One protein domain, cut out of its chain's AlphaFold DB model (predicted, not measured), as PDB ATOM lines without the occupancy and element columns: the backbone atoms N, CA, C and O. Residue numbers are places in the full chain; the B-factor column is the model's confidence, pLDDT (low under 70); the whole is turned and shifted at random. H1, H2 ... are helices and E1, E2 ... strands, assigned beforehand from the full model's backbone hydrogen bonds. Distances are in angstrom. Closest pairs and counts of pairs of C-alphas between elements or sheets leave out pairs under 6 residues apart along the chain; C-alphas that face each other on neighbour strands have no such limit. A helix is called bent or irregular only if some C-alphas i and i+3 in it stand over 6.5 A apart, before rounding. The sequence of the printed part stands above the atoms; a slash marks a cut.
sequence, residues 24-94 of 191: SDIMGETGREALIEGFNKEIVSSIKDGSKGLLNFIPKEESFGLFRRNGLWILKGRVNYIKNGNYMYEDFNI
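What this domain is: This is residues 24 to 94 of the 191 residues of an uncharacterized protein of Tissierellia bacterium (UniProt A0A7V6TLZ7). One long helix, H1, packs slantwise over a narrow, strongly twisted sheet built round the long bent strand E3. E4 runs beside most of E3, while E2 and E1 pair with different stretches on its other side. You have 71 printed residues with one named helix and four named strands: along the chain H1 comes first, then E1, E2, E3 and E4; in the branched sheet E3 has E1, E2 and E4 as antiparallel neighbours, and the class is mixed, helices and strands. The whole is compact, with a radius of gyration of the C-alphas of 12.8 A and spans of 36 by 27 by 18 A.

How they stand to each other: Start with H1, residues 24 to 48, which is on the sheet at a height of 8.0 A; 19 of its 21 O i to N i+4 pairs are within hydrogen-bond range. E1, residues 52 to 54, is the antiparallel neighbour of E3, residues 72 to 83, with N 53 and O 82 2.8 A apart. E2, residues 64 to 69, forms a hairpin with E3; look at N 67 and O 74, 2.9 A apart. E3 and E4, residues 86 to 94, form another hairpin, with N 79 and O 90 2.9 A apart. E2, E3 and E4 make a meander, each strand the antiparallel neighbour of the one before. H1 lies over E3 and E4; its closest C-alphas to E4 are those of Gly 38 and Ile 94, 4.8 A apart.

Where its parts are: Find C-alpha 24 at (279.971, 134.925, 202.019), where H1 begins its 29.5 A. H1 has a kink of 75 degrees near residue 31 and is irregular, with C-alphas 26 and 29 9.4 A apart. E1 spans 6.1 A and E2 15.6 A. E3 spans 32.2 A and bends by 52 degrees at residue 80. E4 spans 25.4 A, ending at C-alpha 94, (285.729, 140.951, 192.472).

The domain as a whole: The two C-alphas farthest apart, those of Gly 71 and Gly 85, are 37.7 A apart. The printed part has no cut and no long link. No printed residue has a pLDDT under 70.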
ATOM      1  N   SER A  24     281.339 134.871 201.494       95.19
ATOM      2  CA  SER A  24     279.971 134.925 202.019       95.19
ATOM      3  C   SER A  24     279.897 135.010 203.541       95.19
ATOM      4  O   SER A  24     278.938 135.588 204.049       95.19
ATOM      5  N   ASP A  25     280.910 134.525 204.267       91.94
ATOM      6  CA  ASP A  25     280.964 134.650 205.728       91.94
ATOM      7  C   ASP A  25     281.139 136.118 206.159       91.94
ATOM      8  O   ASP A  25     280.748 136.474 207.265       91.94
ATOM      9  N   ILE A  26     281.701 136.969 205.286       90.00
ATOM     10  CA  ILE A  26     281.996 138.380 205.593       90.00
ATOM     11  C   ILE A  26     281.082 139.362 204.849       90.00
ATOM     12  O   ILE A  26     280.766 140.444 205.337       90.00
ATOM     13  N   MET A  27     280.685 139.023 203.625       92.00
ATOM     14  CA  MET A  27     279.951 139.924 202.729       92.00
ATOM     15  C   MET A  27     278.569 139.387 202.345       92.00
ATOM     16  O   MET A  27     277.880 139.981 201.511       92.00
ATOM     17  N   GLY A  28     278.161 138.260 202.932       94.00
ATOM     18  CA  GLY A  28     276.888 137.608 202.656       94.00
ATOM     19  C   GLY A  28     276.740 137.146 201.206       94.00
ATOM     20  O   GLY A  28     277.707 136.993 200.454       94.00
ATOM     21  N   GLU A  29     275.487 136.948 200.803       96.06
ATOM     22  CA  GLU A  29     275.141 136.478 199.460       96.06
ATOM     23  C   GLU A  29     275.646 137.425 198.363       96.06
ATOM     24  O   GLU A  29     276.219 136.977 197.374       96.06
ATOM     25  N   THR A  30     275.546 138.737 198.581       94.44
ATOM     26  CA  THR A  30     276.022 139.756 197.637       94.44
ATOM     27  C   THR A  30     277.517 139.613 197.333       94.44
ATOM     28  O   THR A  30     277.942 139.773 196.189       94.44
ATOM     29  N   GLY A  31     278.336 139.274 198.336       95.38
ATOM     30  CA  GLY A  31     279.760 138.997 198.129       95.38
ATOM     31  C   GLY A  31     280.009 137.755 197.276       95.38
ATOM     32  O   GLY A  31     280.878 137.764 196.400       95.38
ATOM     33  N   ARG A  32     279.214 136.697 197.485       97.25
ATOM     34  CA  ARG A  32     279.269 135.474 196.673       97.25
ATOM     35  C   ARG A  32     278.884 135.747 195.220       97.25
ATOM     36  O   ARG A  32     279.591 135.316 194.309       97.25
ATOM     37  N   GLU A  33     277.806 136.490 194.999       97.56
ATOM     38  CA  GLU A  33     277.361 136.895 193.663       97.56
ATOM     39  C   GLU A  33     278.436 137.715 192.939       97.56
ATOM     40  O   GLU A  33     278.771 137.413 191.791       97.56
ATOM     41  N   ALA A  34     279.063 138.676 193.626       97.56
ATOM     42  CA  ALA A  34     280.163 139.458 193.068       97.56
ATOM     43  C   ALA A  34     281.374 138.580 192.703       97.56
ATOM     44  O   ALA A  34     281.972 138.756 191.637       97.56
ATOM     45  N   LEU A  35     281.739 137.601 193.540       97.69
ATOM     46  CA  LEU A  35     282.814 136.652 193.224       97.69
ATOM     47  C   LEU A  35     282.518 135.891 191.925       97.69
ATOM     48  O   LEU A  35     283.391 135.788 191.057       97.69
ATOM     49  N   ILE A  36     281.292 135.382 191.781       96.94
ATOM     50  CA  ILE A  36     280.841 134.663 190.583       96.94
ATOM     51  C   ILE A  36     280.858 135.589 189.360       96.94
ATOM     52  O   ILE A  36     281.331 135.190 188.295       96.94
ATOM     53  N   GLU A  37     280.402 136.833 189.501       96.44
ATOM     54  CA  GLU A  37     280.421 137.828 188.427       96.44
ATOM     55  C   GLU A  37     281.850 138.112 187.935       96.44
ATOM     56  O   GLU A  37     282.123 138.047 186.730       96.44
ATOM     57  N   GLY A  38     282.776 138.392 188.859       96.31
ATOM     58  CA  GLY A  38     284.186 138.631 188.543       96.31
ATOM     59  C   GLY A  38     284.841 137.426 187.868       96.31
ATOM     60  O   GLY A  38     285.547 137.573 186.869       96.31
ATOM     61  N   PHE A  39     284.543 136.223 188.358       95.75
ATOM     62  CA  PHE A  39     285.058 134.976 187.802       95.75
ATOM     63  C   PHE A  39     284.543 134.705 186.386       95.75
ATOM     64  O   PHE A  39     285.324 134.366 185.499       95.75
ATOM     65  N   ASN A  40     283.244 134.897 186.140       93.56
ATOM     66  CA  ASN A  40     282.649 134.700 184.818       93.56
ATOM     67  C   ASN A  40     283.251 135.654 183.779       93.56
ATOM     68  O   ASN A  40     283.514 135.242 182.648       93.56
ATOM     69  N   LYS A  41     283.532 136.906 184.165       92.12
ATOM     70  CA  LYS A  41     284.239 137.869 183.306       92.12
ATOM     71  C   LYS A  41     285.633 137.361 182.910       92.12
ATOM     72  O   LYS A  41     285.976 137.435 181.731       92.12
ATOM     73  N   GLU A  42     286.390 136.796 183.854       91.12
ATOM     74  CA  GLU A  42     287.741 136.262 183.610       91.12
ATOM     75  C   GLU A  42     287.749 134.935 182.829       91.12
ATOM     76  O   GLU A  42     288.631 134.653 182.013       91.12
ATOM     77  N   ILE A  43     286.748 134.083 183.039       88.00
ATOM     78  CA  ILE A  43     286.618 132.853 182.258       88.00
ATOM     79  C   ILE A  43     286.323 133.171 180.795       88.00
ATOM     80  O   ILE A  43     286.893 132.537 179.910       88.00
ATOM     81  N   VAL A  44     285.467 134.154 180.512       84.94
ATOM     82  CA  VAL A  44     285.134 134.524 179.129       84.94
ATOM     83  C   VAL A  44     286.363 135.045 178.374       84.94
ATOM     84  O   VAL A  44     286.526 134.714 177.197       84.94
ATOM     85  N   SER A  45     287.250 135.818 179.013       77.56
ATOM     86  CA  SER A  45     288.547 136.199 178.422       77.56
ATOM     87  C   SER A  45     289.449 134.983 178.224       77.56
ATOM     88  O   SER A  45     290.044 134.832 177.157       77.56
ATOM     89  N   SER A  46     289.510 134.086 179.209       75.12
ATOM     90  CA  SER A  46     290.356 132.892 179.153       75.12
ATOM     91  C   SER A  46     289.912 131.871 178.103       75.12
ATOM     92  O   SER A  46     290.767 131.313 177.431       75.12
ATOM     93  N   ILE A  47     288.608 131.652 177.895       74.62
ATOM     94  CA  ILE A  47     288.080 130.749 176.853       74.62
ATOM     95  C   ILE A  47     288.427 131.259 175.450       74.62
ATOM     96  O   ILE A  47     288.694 130.464 174.550       74.62
ATOM     97  N   LYS A  48     288.446 132.584 175.250       77.38
ATOM     98  CA  LYS A  48     288.899 133.181 173.983       77.38
ATOM     99  C   LYS A  48     290.381 132.900 173.721       77.38
ATOM    100  O   LYS A  48     290.774 132.773 172.564       77.38
ATOM    101  N   ASP A  49     291.190 132.762 174.772       74.25
ATOM    102  CA  ASP A  49     292.549 132.222 174.692       74.25
ATOM    103  C   ASP A  49     292.499 130.683 174.713       74.25
ATOM    104  O   ASP A  49     292.756 130.038 175.728       74.25
ATOM    105  N   GLY A  50     292.197 130.077 173.558       70.19
ATOM    106  CA  GLY A  50     292.071 128.619 173.386       70.19
ATOM    107  C   GLY A  50     293.313 127.785 173.752       70.19
ATOM    108  O   GLY A  50     293.277 126.562 173.643       70.19
ATOM    109  N   SER A  51     294.406 128.416 174.196       74.44
ATOM    110  CA  SER A  51     295.582 127.753 174.773       74.44
ATOM    111  C   SER A  51     295.452 127.427 176.272       74.44
ATOM    112  O   SER A  51     296.313 126.731 176.818       74.44
ATOM    113  N   LYS A  52     294.405 127.921 176.950       82.00
ATOM    114  CA  LYS A  52     294.169 127.729 178.389       82.00
ATOM    115  C   LYS A  52     293.118 126.647 178.653       82.00
ATOM    116  O   LYS A  52     291.943 126.803 178.336       82.00
ATOM    117  N   GLY A  53     293.523 125.568 179.321       82.38
ATOM    118  CA  GLY A  53     292.613 124.564 179.871       82.38
ATOM    119  C   GLY A  53     292.154 124.954 181.273       82.38
ATOM    120  O   GLY A  53     292.909 124.779 182.230       82.38
ATOM    121  N   LEU A  54     290.938 125.489 181.408       83.44
ATOM    122  CA  LEU A  54     290.360 125.835 182.711       83.44
ATOM    123  C   LEU A  54     290.254 124.602 183.612       83.44
ATOM    124  O   LEU A  54     289.811 123.538 183.183       83.44
ATOM    125  N   LEU A  55     290.658 124.756 184.874       82.56
ATOM    126  CA  LEU A  55     290.618 123.664 185.850       82.56
ATOM    127  C   LEU A  55     289.323 123.619 186.656       82.56
ATOM    128  O   LEU A  55     288.955 122.551 187.134       82.56
ATOM    129  N   ASN A  56     288.658 124.764 186.802       82.19
ATOM    130  CA  ASN A  56     287.409 124.917 187.534       82.19
ATOM    131  C   ASN A  56     286.455 125.793 186.720       82.19
ATOM    132  O   ASN A  56     286.887 126.760 186.097       82.19
ATOM    133  N   PHE A  57     285.162 125.483 186.793       84.19
ATOM    134  CA  PHE A  57     284.088 126.259 186.160       84.19
ATOM    135  C   PHE A  57     283.244 127.041 187.176       84.19
ATOM    136  O   PHE A  57     282.310 127.735 186.795       84.19
ATOM    137  N   ILE A  58     283.578 126.928 188.465       89.06
ATOM    138  CA  ILE A  58     282.947 127.627 189.587       89.06
ATOM    139  C   ILE A  58     284.083 128.113 190.505       89.06
ATOM    140  O   ILE A  58     285.012 127.330 190.761       89.06
ATOM    141  N   PRO A  59     284.068 129.374 190.978       93.94
ATOM    142  CA  PRO A  59     285.081 129.863 191.905       93.94
ATOM    143  C   PRO A  59     284.878 129.247 193.295       93.94
ATOM    144  O   PRO A  59     283.754 128.987 193.715       93.94
ATOM    145  N   LYS A  60     285.975 129.034 194.026       95.06
ATOM    146  CA  LYS A  60     285.902 128.698 195.454       95.06
ATOM    147  C   LYS A  60     285.653 129.971 196.250       95.06
ATOM    148  O   LYS A  60     286.358 130.952 196.023       95.06
ATOM    149  N   GLU A  61     284.709 129.940 197.181       96.25
ATOM    150  CA  GLU A  61     284.369 131.105 198.008       96.25
ATOM    151  C   GLU A  61     285.499 131.513 198.952       96.25
ATOM    152  O   GLU A  61     285.614 132.684 199.294       96.25
ATOM    153  N   GLU A  62     286.356 130.565 199.322       95.50
ATOM    154  CA  GLU A  62     287.573 130.791 200.098       95.50
ATOM    155  C   GLU A  62     288.688 131.433 199.265       95.50
ATOM    156  O   GLU A  62     289.648 131.957 199.818       95.50
ATOM    157  N   SER A  63     288.585 131.381 197.929       95.75
ATOM    158  CA  SER A  63     289.645 131.811 197.018       95.75
ATOM    159  C   SER A  63     289.584 133.305 196.699       95.75
ATOM    160  O   SER A  63     289.499 133.682 195.522       95.75
ATOM    161  N   PHE A  64     289.677 134.148 197.722       95.94
ATOM    162  CA  PHE A  64     289.738 135.598 197.570       95.94
ATOM    163  C   PHE A  64     290.787 136.234 198.486       95.94
ATOM    164  O   PHE A  64     291.289 135.618 199.421       95.94
ATOM    165  N   GLY A  65     291.153 137.477 198.190       93.50
ATOM    166  CA  GLY A  65     292.070 138.249 199.018       93.50
ATOM    167  C   GLY A  65     291.989 139.746 198.751       93.50
ATOM    168  O   GLY A  65     291.379 140.192 197.774       93.50
ATOM    169  N   LEU A  66     292.633 140.510 199.630       91.81
ATOM    170  CA  LEU A  66     292.718 141.962 199.555       91.81
ATOM    171  C   LEU A  66     294.002 142.419 198.870       91.81
ATOM    172  O   LEU A  66     295.091 141.913 199.135       91.81
ATOM    173  N   PHE A  67     293.866 143.410 197.997       92.19
ATOM    174  CA  PHE A  67     294.972 144.003 197.257       92.19
ATOM    175  C   PHE A  67     294.859 145.519 197.262       92.19
ATOM    176  O   PHE A  67     293.761 146.057 197.178       92.19
ATOM    177  N   ARG A  68     295.995 146.212 197.286       91.12
ATOM    178  CA  ARG A  68     296.039 147.666 197.115       91.12
ATOM    179  C   ARG A  68     295.978 148.054 195.643       91.12
ATOM    180  O   ARG A  68     296.647 147.443 194.801       91.12
ATOM    181  N   ARG A  69     295.200 149.089 195.329       91.25
ATOM    182  CA  ARG A  69     295.177 149.736 194.015       91.25
ATOM    183  C   ARG A  69     294.784 151.205 194.153       91.25
ATOM    184  O   ARG A  69     293.626 151.502 194.419       91.25
ATOM    185  N   ASN A  70     295.721 152.103 193.842       92.44
ATOM    186  CA  ASN A  70     295.484 153.549 193.729       92.44
ATOM    187  C   ASN A  70     294.829 154.171 194.974       92.44
ATOM    188  O   ASN A  70     293.869 154.929 194.855       92.44
ATOM    189  N   GLY A  71     295.319 153.830 196.161       91.56
ATOM    190  CA  GLY A  71     294.820 154.389 197.407       91.56
ATOM    191  C   GLY A  71     293.689 153.611 198.071       91.56
ATOM    192  O   GLY A  71     293.349 153.928 199.206       91.56
ATOM    193  N   LEU A  72     293.166 152.565 197.428       90.81
ATOM    194  CA  LEU A  72     292.044 151.778 197.938       90.81
ATOM    195  C   LEU A  72     292.373 150.287 197.989       90.81
ATOM    196  O   LEU A  72     293.157 149.771 197.179       90.81
ATOM    197  N   TRP A  73     291.748 149.578 198.920       90.94
ATOM    198  CA  TRP A  73     291.725 148.129 198.919       90.94
ATOM    199  C   TRP A  73     290.662 147.611 197.952       90.94
ATOM    200  O   TRP A  73     289.554 148.127 197.824       90.94
ATOM    201  N   ILE A  74     291.013 146.548 197.243       93.38
ATOM    202  CA  ILE A  74     290.134 145.855 196.310       93.38
ATOM    203  C   ILE A  74     290.148 144.365 196.602       93.38
ATOM    204  O   ILE A  74     291.163 143.804 197.025       93.38
ATOM    205  N   LEU A  75     289.032 143.713 196.307       95.06
ATOM    206  CA  LEU A  75     288.917 142.267 196.382       95.06
ATOM    207  C   LEU A  75     289.360 141.644 195.062       95.06
ATOM    208  O   LEU A  75     288.970 142.085 193.973       95.06
ATOM    209  N   LYS A  76     290.164 140.588 195.155       97.12
ATOM    210  CA  LYS A  76     290.503 139.743 194.013       97.12
ATOM    211  C   LYS A  76     290.224 138.286 194.303       97.12
ATOM    212  O   LYS A  76     290.452 137.826 195.416       97.12
ATOM    213  N   GLY A  77     289.786 137.571 193.276       96.75
ATOM    214  CA  GLY A  77     289.739 136.115 193.252       96.75
ATOM    215  C   GLY A  77     290.843 135.551 192.362       96.75
ATOM    216  O   GLY A  77     291.550 136.303 191.689       96.75
ATOM    217  N   ARG A  78     290.998 134.224 192.351       95.31
ATOM    218  CA  ARG A  78     292.022 133.539 191.548       95.31
ATOM    219  C   ARG A  78     291.443 132.388 190.737       95.31
ATOM    220  O   ARG A  78     290.836 131.467 191.284       95.31
ATOM    221  N   VAL A  79     291.681 132.411 189.429       93.00
ATOM    222  CA  VAL A  79     291.368 131.307 188.516       93.00
ATOM    223  C   VAL A  79     292.627 130.493 188.239       93.00
ATOM    224  O   VAL A  79     293.728 131.032 188.164       93.00
ATOM    225  N   ASN A  80     292.469 129.177 188.101       92.19
ATOM    226  CA  ASN A  80     293.558 128.260 187.782       92.19
ATOM    227  C   ASN A  80     293.322 127.622 186.413       92.19
ATOM    228  O   ASN A  80     292.208 127.184 186.107       92.19
ATOM    229  N   TYR A  81     294.382 127.510 185.624       91.06
ATOM    230  CA  TYR A  81     294.350 126.892 184.305       91.06
ATOM    231  C   TYR A  81     295.637 126.111 184.030       91.06
ATOM    232  O   TYR A  81     296.654 126.278 184.707       91.06
ATOM    233  N   ILE A  82     295.589 125.238 183.029       90.06
ATOM    234  CA  ILE A  82     296.767 124.593 182.454       90.06
ATOM    235  C   ILE A  82     297.078 125.261 181.122       90.06
ATOM    236  O   ILE A  82     296.198 125.397 180.274       90.06
ATOM    237  N   LYS A  83     298.339 125.641 180.921       87.88
ATOM    238  CA  LYS A  83     298.850 126.136 179.640       87.88
ATOM    239  C   LYS A  83     300.140 125.398 179.314       87.88
ATOM    240  O   LYS A  83     301.074 125.405 180.112       87.88
ATOM    241  N   ASN A  84     300.181 124.724 178.164       87.44
ATOM    242  CA  ASN A  84     301.326 123.912 177.725       87.44
ATOM    243  C   ASN A  84     301.807 122.902 178.790       87.44
ATOM    244  O   ASN A  84     303.002 122.763 179.031       87.44
ATOM    245  N   GLY A  85     300.869 122.242 179.480       86.06
ATOM    246  CA  GLY A  85     301.171 121.261 180.532       86.06
ATOM    247  C   GLY A  85     301.579 121.850 181.889       86.06
ATOM    248  O   GLY A  85     301.731 121.093 182.843       86.06
ATOM    249  N   ASN A  86     301.702 123.175 182.009       89.69
ATOM    250  CA  ASN A  86     302.057 123.845 183.260       89.69
ATOM    251  C   ASN A  86     300.825 124.419 183.962       89.69
ATOM    252  O   ASN A  86     299.954 125.011 183.322       89.69
ATOM    253  N   TYR A  87     300.789 124.274 185.287       91.06
ATOM    254  CA  TYR A  87     299.796 124.921 186.140       91.06
ATOM    255  C   TYR A  87     300.093 126.409 186.251       91.06
ATOM    256  O   TYR A  87     301.192 126.808 186.630       91.06
ATOM    257  N   MET A  88     299.085 127.211 185.949       91.19
ATOM    258  CA  MET A  88     299.144 128.662 185.961       91.19
ATOM    259  C   MET A  88     297.905 129.203 186.670       91.19
ATOM    260  O   MET A  88     296.894 128.507 186.830       91.19
ATOM    261  N   TYR A  89     297.984 130.455 187.098       92.50
ATOM    262  CA  TYR A  89     296.869 131.151 187.716       92.50
ATOM    263  C   TYR A  89     296.834 132.607 187.273       92.50
ATOM    264  O   TYR A  89     297.864 133.187 186.934       92.50
ATOM    265  N   GLU A  90     295.643 133.191 187.320       92.44
ATOM    266  CA  GLU A  90     295.409 134.617 187.108       92.44
ATOM    267  C   GLU A  90     294.479 135.150 188.195       92.44
ATOM    268  O   GLU A  90     293.560 134.456 188.640       92.44
ATOM    269  N   ASP A  91     294.750 136.377 188.636       95.81
ATOM    270  CA  ASP A  91     293.915 137.070 189.610       95.81
ATOM    271  C   ASP A  91     292.907 137.952 188.872       95.81
ATOM    272  O   ASP A  91     293.295 138.737 188.004       95.81
ATOM    273  N   PHE A  92     291.640 137.888 189.266       95.69
ATOM    274  CA  PHE A  92     290.565 138.704 188.705       95.69
ATOM    275  C   PHE A  92     289.974 139.628 189.765       95.69
ATOM    276  O   PHE A  92     290.009 139.326 190.956       95.69
ATOM    277  N   ASN A  93     289.421 140.766 189.344       96.44
ATOM    278  CA  ASN A  93     288.760 141.686 190.269       96.44
ATOM    279  C   ASN A  93     287.383 141.140 190.661       96.44
ATOM    280  O   ASN A  93     286.594 140.776 189.789       96.44
ATOM    281  N   ILE A  94     287.080 141.164 191.955       97.31
ATOM    282  CA  ILE A  94     285.729 140.951 192.472       97.31
ATOM    283  C   ILE A  94     285.076 142.341 192.556       97.31
ATOM    284  O   ILE A  94     285.622 143.209 193.241       97.31
TER     285      ILE A  94